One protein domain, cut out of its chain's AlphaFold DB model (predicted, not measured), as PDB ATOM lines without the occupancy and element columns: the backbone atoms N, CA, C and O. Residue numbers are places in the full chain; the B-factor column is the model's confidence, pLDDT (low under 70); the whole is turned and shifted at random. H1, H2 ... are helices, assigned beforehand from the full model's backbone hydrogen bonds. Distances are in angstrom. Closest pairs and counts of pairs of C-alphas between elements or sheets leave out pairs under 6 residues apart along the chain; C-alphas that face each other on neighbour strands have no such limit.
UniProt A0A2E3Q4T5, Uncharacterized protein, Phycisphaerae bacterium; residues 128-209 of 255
ATOM      1  N   ASP A 128     -27.321 -20.314  52.824       81.81
ATOM      2  CA  ASP A 128     -28.247 -20.576  53.913       81.81
ATOM      3  C   ASP A 128     -29.403 -21.471  53.408       81.81
ATOM      4  O   ASP A 128     -29.719 -21.481  52.210       81.81
ATOM      5  N   PRO A 129     -30.051 -22.244  54.297       83.00
ATOM      6  CA  PRO A 129     -31.093 -23.187  53.897       83.00
ATOM      7  C   PRO A 129     -32.269 -22.544  53.153       83.00
ATOM      8  O   PRO A 129     -32.909 -23.202  52.333       83.00
ATOM      9  N   GLN A 130     -32.567 -21.271  53.429       87.75
ATOM     10  CA  GLN A 130     -33.670 -20.567  52.789       87.75
ATOM     11  C   GLN A 130     -33.313 -20.212  51.343       87.75
ATOM     12  O   GLN A 130     -34.112 -20.493  50.449       87.75
ATOM     13  N   THR A 131     -32.114 -19.684  51.089       88.50
ATOM     14  CA  THR A 131     -31.623 -19.463  49.723       88.50
ATOM     15  C   THR A 131     -31.527 -20.774  48.944       88.50
ATOM     16  O   THR A 131     -31.989 -20.836  47.806       88.50
ATOM     17  N   ALA A 132     -31.016 -21.849  49.553       88.50
ATOM     18  CA  ALA A 132     -30.963 -23.166  48.911       88.50
ATOM     19  C   ALA A 132     -32.356 -23.655  48.467       88.50
ATOM     20  O   ALA A 132     -32.533 -24.115  47.336       88.50
ATOM     21  N   PHE A 133     -33.361 -23.501  49.335       89.88
ATOM     22  CA  PHE A 133     -34.742 -23.862  49.026       89.88
ATOM     23  C   PHE A 133     -35.343 -22.990  47.913       89.88
ATOM     24  O   PHE A 133     -35.966 -23.514  46.992       89.88
ATOM     25  N   GLN A 134     -35.124 -21.673  47.960       92.56
ATOM     26  CA  GLN A 134     -35.609 -20.740  46.937       92.56
ATOM     27  C   GLN A 134     -35.028 -21.047  45.553       92.56
ATOM     28  O   GLN A 134     -35.751 -21.006  44.557       92.56
ATOM     29  N   VAL A 135     -33.741 -21.392  45.491       92.19
ATOM     30  CA  VAL A 135     -33.070 -21.773  44.246       92.19
ATOM     31  C   VAL A 135     -33.630 -23.087  43.691       92.19
ATOM     32  O   VAL A 135     -33.957 -23.148  42.505       92.19
ATOM     33  N   SER A 136     -33.826 -24.112  44.529       91.81
ATOM     34  CA  SER A 136     -34.443 -25.378  44.090       91.81
ATOM     35  C   SER A 136     -35.877 -25.175  43.586       91.81
ATOM     36  O   SER A 136     -36.255 -25.696  42.533       91.81
ATOM     37  N   GLU A 137     -36.669 -24.340  44.264       93.12
ATOM     38  CA  GLU A 137     -38.020 -24.005  43.813       93.12
ATOM     39  C   GLU A 137     -38.006 -23.273  42.461       93.12
ATOM     40  O   GLU A 137     -38.780 -23.609  41.558       93.12
ATOM     41  N   ALA A 138     -37.090 -22.315  42.284       93.38
ATOM     42  CA  ALA A 138     -36.914 -21.604  41.023       93.38
ATOM     43  C   ALA A 138     -36.511 -22.542  39.878       93.38
ATOM     44  O   ALA A 138     -37.017 -22.391  38.768       93.38
ATOM     45  N   PHE A 139     -35.665 -23.544  40.132       92.81
ATOM     46  CA  PHE A 139     -35.289 -24.544  39.128       92.81
ATOM     47  C   PHE A 139     -36.444 -25.491  38.786       92.81
ATOM     48  O   PHE A 139     -36.617 -25.868  37.623       92.81
ATOM     49  N   GLY A 140     -37.278 -25.847  39.767       89.88
ATOM     50  CA  GLY A 140     -38.526 -26.573  39.527       89.88
ATOM     51  C   GLY A 140     -39.481 -25.790  38.622       89.88
ATOM     52  O   GLY A 140     -40.031 -26.341  37.666       89.88
ATOM     53  N   GLU A 141     -39.635 -24.488  38.868       90.25
ATOM     54  CA  GLU A 141     -40.428 -23.606  38.011       90.25
ATOM     55  C   GLU A 141     -39.821 -23.464  36.610       90.25
ATOM     56  O   GLU A 141     -40.546 -23.644  35.623       90.25
ATOM     57  N   PHE A 142     -38.507 -23.248  36.519       90.88
ATOM     58  CA  PHE A 142     -37.757 -23.118  35.269       90.88
ATOM     59  C   PHE A 142     -37.965 -24.334  34.362       90.88
ATOM     60  O   PHE A 142     -38.353 -24.184  33.204       90.88
ATOM     61  N   ARG A 143     -37.859 -25.551  34.914       88.88
ATOM     62  CA  ARG A 143     -38.132 -26.809  34.195       88.88
ATOM     63  C   ARG A 143     -39.567 -26.922  33.669       88.88
ATOM     64  O   ARG A 143     -39.815 -27.657  32.719       88.88
ATOM     65  N   THR A 144     -40.511 -26.188  34.257       88.81
ATOM     66  CA  THR A 144     -41.914 -26.111  33.804       88.81
ATOM     67  C   THR A 144     -42.211 -24.895  32.916       88.81
ATOM     68  O   THR A 144     -43.372 -24.640  32.603       88.81
ATOM     69  N   GLY A 145     -41.187 -24.132  32.508       87.00
ATOM     70  CA  GLY A 145     -41.324 -22.923  31.685       87.00
ATOM     71  C   GLY A 145     -41.771 -21.673  32.452       87.00
ATOM     72  O   GLY A 145     -42.229 -20.701  31.849       87.00
ATOM     73  N   ARG A 146     -41.676 -21.685  33.789       87.50
ATOM     74  CA  ARG A 146     -41.937 -20.525  34.654       87.50
ATOM     75  C   ARG A 146     -40.606 -19.961  35.143       87.50
ATOM     76  O   ARG A 146     -39.907 -20.607  35.906       87.50
ATOM     77  N   MET A 147     -40.257 -18.753  34.714       87.75
ATOM     78  CA  MET A 147     -38.915 -18.191  34.956       87.75
ATOM     79  C   MET A 147     -38.906 -17.015  35.936       87.75
ATOM     80  O   MET A 147     -37.850 -16.524  36.308       87.75
ATOM     81  N   VAL A 148     -40.080 -16.599  36.426       88.31
ATOM     82  CA  VAL A 148     -40.240 -15.404  37.276       88.31
ATOM     83  C   VAL A 148     -39.373 -15.469  38.532       88.31
ATOM     84  O   VAL A 148     -38.746 -14.476  38.890       88.31
ATOM     85  N   LYS A 149     -39.332 -16.620  39.214       90.44
ATOM     86  CA  LYS A 149     -38.501 -16.779  40.413       90.44
ATOM     87  C   LYS A 149     -37.015 -16.774  40.086       90.44
ATOM     88  O   LYS A 149     -36.260 -16.138  40.806       90.44
ATOM     89  N   LEU A 150     -36.617 -17.423  38.995       91.06
ATOM     90  CA  LEU A 150     -35.221 -17.471  38.581       91.06
ATOM     91  C   LEU A 150     -34.696 -16.073  38.215       91.06
ATOM     92  O   LEU A 150     -33.662 -15.674  38.738       91.06
ATOM     93  N   CYS A 151     -35.444 -15.286  37.432       89.75
ATOM     94  CA  CYS A 151     -35.065 -13.903  37.117       89.75
ATOM     95  C   CYS A 151     -34.934 -13.040  38.383       89.75
ATOM     96  O   CYS A 151     -33.962 -12.312  38.530       89.75
ATOM     97  N   ARG A 152     -35.863 -13.171  39.343       90.94
ATOM     98  CA  ARG A 152     -35.773 -12.460  40.634       90.94
ATOM     99  C   ARG A 152     -34.551 -12.864  41.453       90.94
ATOM    100  O   ARG A 152     -33.989 -12.031  42.147       90.94
ATOM    101  N   LEU A 153     -34.147 -14.133  41.400       91.56
ATOM    102  CA  LEU A 153     -32.941 -14.593  42.086       91.56
ATOM    103  C   LEU A 153     -31.670 -14.002  41.465       91.56
ATOM    104  O   LEU A 153     -30.734 -13.706  42.198       91.56
ATOM    105  N   PHE A 154     -31.640 -13.774  40.149       90.44
ATOM    106  CA  PHE A 154     -30.514 -13.099  39.491       90.44
ATOM    107  C   PHE A 154     -30.353 -11.624  39.894       90.44
ATOM    108  O   PHE A 154     -29.243 -11.092  39.819       90.44
ATOM    109  N   GLU A 155     -31.424 -10.972  40.361       90.31
ATOM    110  CA  GLU A 155     -31.365  -9.610  40.911       90.31
ATOM    111  C   GLU A 155     -30.647  -9.560  42.275       90.31
ATOM    112  O   GLU A 155     -30.135  -8.508  42.664       90.31
ATOM    113  N   ASP A 156     -30.574 -10.683  42.999       91.12
ATOM    114  CA  ASP A 156     -29.880 -10.765  44.284       91.12
ATOM    115  C   ASP A 156     -28.360 -10.967  44.078       91.12
ATOM    116  O   ASP A 156     -27.924 -12.017  43.590       91.12
ATOM    117  N   PRO A 157     -27.502 -10.014  44.500       87.19
ATOM    118  CA  PRO A 157     -26.053 -10.100  44.305       87.19
ATOM    119  C   PRO A 157     -25.373 -11.215  45.118       87.19
ATOM    120  O   PRO A 157     -24.201 -11.521  44.873       87.19
ATOM    121  N   VAL A 158     -26.044 -11.786  46.121       85.12
ATOM    122  CA  VAL A 158     -25.557 -12.950  46.872       85.12
ATOM    123  C   VAL A 158     -25.814 -14.222  46.073       85.12
ATOM    124  O   VAL A 158     -24.898 -15.026  45.900       85.12
ATOM    125  N   VAL A 159     -27.023 -14.375  45.529       88.25
ATOM    126  CA  VAL A 159     -27.400 -15.537  44.712       88.25
ATOM    127  C   VAL A 159     -26.668 -15.529  43.371       88.25
ATOM    128  O   VAL A 159     -26.169 -16.566  42.940       88.25
ATOM    129  N   ARG A 160     -26.480 -14.356  42.757       89.00
ATOM    130  CA  ARG A 160     -25.645 -14.220  41.557       89.00
ATOM    131  C   ARG A 160     -24.223 -14.730  41.796       89.00
ATOM    132  O   ARG A 160     -23.736 -15.570  41.050       89.00
ATOM    133  N   ARG A 161     -23.593 -14.311  42.899       84.56
ATOM    134  CA  ARG A 161     -22.259 -14.802  43.284       84.56
ATOM    135  C   ARG A 161     -22.233 -16.301  43.570       84.56
ATOM    136  O   ARG A 161     -21.211 -16.943  43.330       84.56
ATOM    137  N   LEU A 162     -23.322 -16.861  44.096       85.94
ATOM    138  CA  LEU A 162     -23.460 -18.301  44.310       85.94
ATOM    139  C   LEU A 162     -23.449 -19.064  42.976       85.94
ATOM    140  O   LEU A 162     -22.729 -20.057  42.863       85.94
ATOM    141  N   PHE A 163     -24.185 -18.577  41.972       88.00
ATOM    142  CA  PHE A 163     -24.146 -19.136  40.621       88.00
ATOM    143  C   PHE A 163     -22.757 -18.984  39.994       88.00
ATOM    144  O   PHE A 163     -22.213 -19.977  39.528       88.00
ATOM    145  N   GLU A 164     -22.139 -17.802  40.071       84.56
ATOM    146  CA  GLU A 164     -20.796 -17.537  39.511       84.56
ATOM    147  C   GLU A 164     -19.719 -18.426  40.144       84.56
ATOM    148  O   GLU A 164     -18.801 -18.888  39.474       84.56
ATOM    149  N   THR A 165     -19.840 -18.716  41.441       77.62
ATOM    150  CA  THR A 165     -18.916 -19.627  42.137       77.62
ATOM    151  C   THR A 165     -19.101 -21.085  41.702       77.62
ATOM    152  O   THR A 165     -18.189 -21.888  41.874       77.62
ATOM    153  N   SER A 166     -20.272 -21.423  41.160       77.94
ATOM    154  CA  SER A 166     -20.672 -22.784  40.783       77.94
ATOM    155  C   SER A 166     -20.845 -22.937  39.269       77.94
ATOM    156  O   SER A 166     -21.562 -23.831  38.810       77.94
ATOM    157  N   ASP A 167     -20.217 -22.045  38.501       80.44
ATOM    158  CA  ASP A 167     -20.313 -21.961  37.042       80.44
ATOM    159  C   ASP A 167     -19.950 -23.291  36.362       80.44
ATOM    160  O   ASP A 167     -20.578 -23.703  35.393       80.44
ATOM    161  N   ASP A 168     -19.010 -24.033  36.946       72.19
ATOM    162  CA  ASP A 168     -18.546 -25.323  36.444       72.19
ATOM    163  C   ASP A 168     -19.529 -26.487  36.664       72.19
ATOM    164  O   ASP A 168     -19.393 -27.538  36.028       72.19
ATOM    165  N   VAL A 169     -20.508 -26.323  37.559       78.38
ATOM    166  CA  VAL A 169     -21.568 -27.310  37.817       78.38
ATOM    167  C   VAL A 169     -22.810 -27.019  36.982       78.38
ATOM    168  O   VAL A 169     -23.535 -27.952  36.628       78.38
ATOM    169  N   LEU A 170     -23.073 -25.747  36.677       84.69
ATOM    170  CA  LEU A 170     -24.241 -25.335  35.909       84.69
ATOM    171  C   LEU A 170     -24.096 -25.710  34.422       84.69
ATOM    172  O   LEU A 170     -22.995 -25.665  33.869       84.69
ATOM    173  N   PRO A 171     -25.194 -26.079  33.737       84.06
ATOM    174  CA  PRO A 171     -25.146 -26.307  32.296       84.06
ATOM    175  C   PRO A 171     -24.719 -25.023  31.582       84.06
ATOM    176  O   PRO A 171     -25.352 -23.997  31.775       84.06
ATOM    177  N   GLY A 172     -23.643 -25.054  30.792       81.44
ATOM    178  CA  GLY A 172     -23.178 -23.873  30.048       81.44
ATOM    179  C   GLY A 172     -22.802 -22.653  30.908       81.44
ATOM    180  O   GLY A 172     -22.644 -21.564  30.358       81.44
ATOM    181  N   GLY A 173     -22.668 -22.824  32.227       85.81
ATOM    182  CA  GLY A 173     -22.376 -21.747  33.167       85.81
ATOM    183  C   GLY A 173     -23.560 -20.833  33.499       85.81
ATOM    184  O   GLY A 173     -24.713 -21.059  33.124       85.81
ATOM    185  N   VAL A 174     -23.265 -19.764  34.236       87.31
ATOM    186  CA  VAL A 174     -24.243 -18.760  34.677       87.31
ATOM    187  C   VAL A 174     -24.858 -18.023  33.497       87.31
ATOM    188  O   VAL A 174     -26.067 -17.809  33.488       87.31
ATOM    189  N   ASN A 175     -24.048 -17.686  32.491       87.12
ATOM    190  CA  ASN A 175     -24.504 -16.948  31.312       87.12
ATOM    191  C   ASN A 175     -25.577 -17.730  30.549       87.12
ATOM    192  O   ASN A 175     -26.606 -17.165  30.197       87.12
ATOM    193  N   TRP A 176     -25.390 -19.043  30.371       88.81
ATOM    194  CA  TRP A 176     -26.410 -19.898  29.760       88.81
ATOM    195  C   TRP A 176     -27.720 -19.873  30.550       88.81
ATOM    196  O   TRP A 176     -28.797 -19.818  29.962       88.81
ATOM    197  N   LEU A 177     -27.645 -19.901  31.884       88.00
ATOM    198  CA  LEU A 177     -28.831 -19.892  32.739       88.00
ATOM    199  C   LEU A 177     -29.548 -18.533  32.700       88.00
ATOM    200  O   LEU A 177     -30.780 -18.501  32.698       88.00
ATOM    201  N   GLU A 178     -28.794 -17.432  32.645       87.94
ATOM    202  CA  GLU A 178     -29.308 -16.065  32.495       87.94
ATOM    203  C   GLU A 178     -30.013 -15.923  31.132       87.94
ATOM    204  O   GLU A 178     -31.214 -15.647  31.102       87.94
ATOM    205  N   GLU A 179     -29.347 -16.283  30.029       86.25
ATOM    206  CA  GLU A 179     -29.917 -16.295  28.669       86.25
ATOM    207  C   GLU A 179     -31.165 -17.184  28.561       86.25
ATOM    208  O   GLU A 179     -32.194 -16.786  28.005       86.25
ATOM    209  N   ALA A 180     -31.113 -18.393  29.131       82.88
ATOM    210  CA  ALA A 180     -32.250 -19.302  29.146       82.88
ATOM    211  C   ALA A 180     -33.432 -18.710  29.924       82.88
ATOM    212  O   ALA A 180     -34.577 -18.958  29.548       82.88
ATOM    213  N   SER A 181     -33.172 -17.922  30.975       80.88
ATOM    214  CA  SER A 181     -34.203 -17.273  31.792       80.88
ATOM    215  C   SER A 181     -34.873 -16.073  31.104       80.88
ATOM    216  O   SER A 181     -36.053 -15.799  31.340       80.88
ATOM    217  N   GLU A 182     -34.155 -15.389  30.210       79.31
ATOM    218  CA  GLU A 182     -34.657 -14.238  29.448       79.31
ATOM    219  C   GLU A 182     -35.620 -14.639  28.317       79.31
ATOM    220  O   GLU A 182     -36.455 -13.837  27.892       79.31
ATOM    221  N   GLY A 183     -35.582 -15.903  27.877       69.00
ATOM    222  CA  GLY A 183     -36.428 -16.459  26.809       69.00
ATOM    223  C   GLY A 183     -37.947 -16.466  27.078       69.00
ATOM    224  O   GLY A 183     -38.728 -16.879  26.213       69.00
ATOM    225  N   GLY A 184     -38.396 -16.001  28.247       64.62
ATOM    226  CA  GLY A 184     -39.807 -15.821  28.595       64.62
ATOM    227  C   GLY A 184     -40.529 -17.119  28.983       64.62
ATOM    228  O   GLY A 184     -39.939 -18.058  29.503       64.62
ATOM    229  N   ARG A 185     -41.855 -17.192  28.772       63.75
ATOM    230  CA  ARG A 185     -42.676 -18.383  29.101       63.75
ATOM    231  C   ARG A 185     -42.500 -19.501  28.067       63.75
ATOM    232  O   ARG A 185     -43.461 -19.890  27.401       63.75
ATOM    233  N   ARG A 186     -41.282 -20.009  27.916       75.50
ATOM    234  CA  ARG A 186     -40.986 -21.184  27.096       75.50
ATOM    235  C   ARG A 186     -40.401 -22.267  27.987       75.50
ATOM    236  O   ARG A 186     -39.593 -21.984  28.862       75.50
ATOM    237  N   ILE A 187     -40.835 -23.509  27.788       80.50
ATOM    238  CA  ILE A 187     -40.197 -24.646  28.456       80.50
ATOM    239  C   ILE A 187     -38.781 -24.758  27.875       80.50
ATOM    240  O   ILE A 187     -38.667 -24.868  26.650       80.50
ATOM    241  N   PRO A 188     -37.724 -24.693  28.702       81.75
ATOM    242  CA  PRO A 188     -36.362 -24.812  28.211       81.75
ATOM    243  C   PRO A 188     -36.136 -26.221  27.655       81.75
ATOM    244  O   PRO A 188     -36.530 -27.220  28.263       81.75
ATOM    245  N   GLU A 189     -35.498 -26.308  26.490       84.38
ATOM    246  CA  GLU A 189     -35.069 -27.581  25.914       84.38
ATOM    247  C   GLU A 189     -33.818 -28.058  26.659       84.38
ATOM    248  O   GLU A 189     -32.693 -27.733  26.296       84.38
ATOM    249  N   LEU A 190     -34.024 -28.792  27.755       86.12
ATOM    250  CA  LEU A 190     -32.936 -29.314  28.580       86.12
ATOM    251  C   LEU A 190     -32.553 -30.718  28.131       86.12
ATOM    252  O   LEU A 190     -33.368 -31.647  28.214       86.12
ATOM    253  N   SER A 191     -31.291 -30.898  27.747       88.31
ATOM    254  CA  SER A 191     -30.742 -32.234  27.558       88.31
ATOM    255  C   SER A 191     -30.741 -32.996  28.889       88.31
ATOM    256  O   SER A 191     -30.824 -32.424  29.980       88.31
ATOM    257  N   ARG A 192     -30.608 -34.325  28.828       83.31
ATOM    258  CA  ARG A 192     -30.474 -35.141  30.045       83.31
ATOM    259  C   ARG A 192     -29.273 -34.700  30.893       83.31
ATOM    260  O   ARG A 192     -29.346 -34.755  32.118       83.31
ATOM    261  N   THR A 193     -28.190 -34.273  30.249       82.31
ATOM    262  CA  THR A 193     -26.985 -33.779  30.921       82.31
ATOM    263  C   THR A 193     -27.276 -32.495  31.695       82.31
ATOM    264  O   THR A 193     -26.894 -32.404  32.859       82.31
ATOM    265  N   ASP A 194     -28.033 -31.567  31.106       86.75
ATOM    266  CA  ASP A 194     -28.384 -30.289  31.742       86.75
ATOM    267  C   ASP A 194     -29.304 -30.507  32.945       86.75
ATOM    268  O   ASP A 194     -29.096 -29.942  34.016       86.75
ATOM    269  N   GLN A 195     -30.285 -31.404  32.812       87.75
ATOM    270  CA  GLN A 195     -31.172 -31.770  33.919       87.75
ATOM    271  C   GLN A 195     -30.392 -32.354  35.105       87.75
ATOM    272  O   GLN A 195     -30.665 -32.007  36.253       87.75
ATOM    273  N   LEU A 196     -29.411 -33.224  34.843       85.38
ATOM    274  CA  LEU A 196     -28.564 -33.801  35.890       85.38
ATOM    275  C   LEU A 196     -27.644 -32.760  36.532       85.38
ATOM    276  O   LEU A 196     -27.443 -32.802  37.742       85.38
ATOM    277  N   ALA A 197     -27.097 -31.835  35.746       84.00
ATOM    278  CA  ALA A 197     -26.282 -30.731  36.241       84.00
ATOM    279  C   ALA A 197     -27.080 -29.813  37.185       84.00
ATOM    280  O   ALA A 197     -26.639 -29.567  38.309       84.00
ATOM    281  N   LEU A 198     -28.301 -29.419  36.801       88.88
ATOM    282  CA  LEU A 198     -29.196 -28.640  37.664       88.88
ATOM    283  C   LEU A 198     -29.545 -29.394  38.955       88.88
ATOM    284  O   LEU A 198     -29.427 -28.829  40.038       88.88
ATOM    285  N   LEU A 199     -29.898 -30.684  38.875       87.25
ATOM    286  CA  LEU A 199     -30.199 -31.494  40.064       87.25
ATOM    287  C   LEU A 199     -28.991 -31.650  40.999       87.25
ATOM    288  O   LEU A 199     -29.150 -31.575  42.214       87.25
ATOM    289  N   ARG A 200     -27.781 -31.853  40.462       82.12
ATOM    290  CA  ARG A 200     -26.547 -31.896  41.265       82.12
ATOM    291  C   ARG A 200     -26.328 -30.582  42.004       82.12
ATOM    292  O   ARG A 200     -26.006 -30.605  43.188       82.12
ATOM    293  N   PHE A 201     -26.525 -29.462  41.317       85.25
ATOM    294  CA  PHE A 201     -26.410 -28.146  41.922       85.25
ATOM    295  C   PHE A 201     -27.458 -27.936  43.031       85.25
ATOM    296  O   PHE A 201     -27.092 -27.558  44.142       85.25
ATOM    297  N   GLU A 202     -28.732 -28.277  42.794       88.12
ATOM    298  CA  GLU A 202     -29.784 -28.224  43.826       88.12
ATOM    299  C   GLU A 202     -29.400 -29.052  45.066       88.12
ATOM    300  O   GLU A 202     -29.498 -28.577  46.197       88.12
ATOM    301  N   LEU A 203     -28.900 -30.273  44.866       83.56
ATOM    302  CA  LEU A 203     -28.468 -31.156  45.953       83.56
ATOM    303  C   LEU A 203     -27.260 -30.620  46.714       83.56
ATOM    304  O   LEU A 203     -27.203 -30.740  47.937       83.56
ATOM    305  N   MET A 204     -26.309 -30.005  46.012       79.06
ATOM    306  CA  MET A 204     -25.191 -29.326  46.656       79.06
ATOM    307  C   MET A 204     -25.670 -28.199  47.566       79.06
ATOM    308  O   MET A 204     -25.151 -28.070  48.670       79.06
ATOM    309  N   LEU A 205     -26.662 -27.413  47.150       82.75
ATOM    310  CA  LEU A 205     -27.201 -26.344  47.988       82.75
ATOM    311  C   LEU A 205     -27.961 -26.894  49.199       82.75
ATOM    312  O   LEU A 205     -27.729 -26.453  50.325       82.75
ATOM    313  N   LEU A 206     -28.835 -27.880  48.983       82.94
ATOM    314  CA  LEU A 206     -29.699 -28.435  50.028       82.94
ATOM    315  C   LEU A 206     -28.922 -29.237  51.082       82.94
ATOM    316  O   LEU A 206     -29.212 -29.126  52.272       82.94
ATOM    317  N   GLU A 207     -27.895 -29.991  50.683       76.44
ATOM    318  CA  GLU A 207     -27.032 -30.740  51.609       76.44
ATOM    319  C   GLU A 207     -25.833 -29.906  52.107       76.44
ATOM    320  O   GLU A 207     -24.785 -30.443  52.474       76.44
ATOM    321  N   SER A 208     -25.968 -28.572  52.144       67.44
ATOM    322  CA  SER A 208     -24.965 -27.650  52.709       67.44
ATOM    323  C   SER A 208     -23.553 -27.829  52.123       67.44
ATOM    324  O   SER A 208     -22.546 -27.760  52.836       67.44
ATOM    325  N   GLY A 209     -23.475 -28.100  50.821       62.03
ATOM    326  CA  GLY A 209     -22.243 -28.321  50.063       62.03
ATOM    327  C   GLY A 209     -21.647 -29.724  50.201       62.03
ATOM    328  O   GLY A 209     -20.514 -29.942  49.771       62.03
TER     329      GLY A 209
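Overview. This is residues 128 to 209 of the 255 residues of an uncharacterized protein of Phycisphaerae bacterium (UniProt A0A2E3Q4T5). Two long helices, H1 and H5, lie side by side and run opposite ways, and three shorter helices, H2, H3 and H4, gather away from H5, with H2 packed steeply on H1 and H4 crossing H2. The printed part has 82 residues with five named helices, in the order H1 H2 H3 H4 H5, and no named strand; the class is all helix. The whole is compact, with a radius of gyration of the C-alphas of 11.4 A, and rounded, spanning 30 by 26 by 19 A.

Arrangement. H1, residues 129 to 143, touches H2, residues 148 to 154, at a steep tilt of 52 degrees, opposite ways; their closest C-alphas, of Ala 138 and Leu 150, are 5.1 A apart. H3, residues 157 to 165, and H2 touch only at the corner, and only just, with 3 pairs of C-alphas within 8 A; the closest, of Phe 154 and Arg 160, are 5.4 A apart. H4, residues 173 to 182, touches H2 at a steep tilt of 38 degrees, with the closest C-alphas, of Cys 151 and Ser 181, 6.4 A apart. H3 and H4 only just touch, with 3 pairs of C-alphas within 8 A, the closest being Phe 163 and Val 174 at 6.0 A. H5, residues 192 to 206, touches H1 at a shallow tilt of 18 degrees, opposite ways; the closest C-alphas, of Ala 132 and Leu 205, are 5.0 A apart. H5 is apart from H2, H3 and H4. In all five helices every O i to N i+4 pair is within hydrogen-bond range.

Along the chain. H1 begins at C-alpha 129 (-31.093, -23.187, 53.897) and is 21.2 A long. H2 is 10.2 A, H3 12.1 A and H4 14.9 A long. H5, 21.1 A long, ends at C-alpha 206 (-29.699, -28.435, 50.028).

Size, cuts and confidence. The two C-alphas farthest apart, of Arg 185 and Ser 208, are 30.9 A apart. The printed part has no cut and no long link. Mean pLDDT of the printed part is 84.8; residues 183 to 185 and 208 to 209 are under 70.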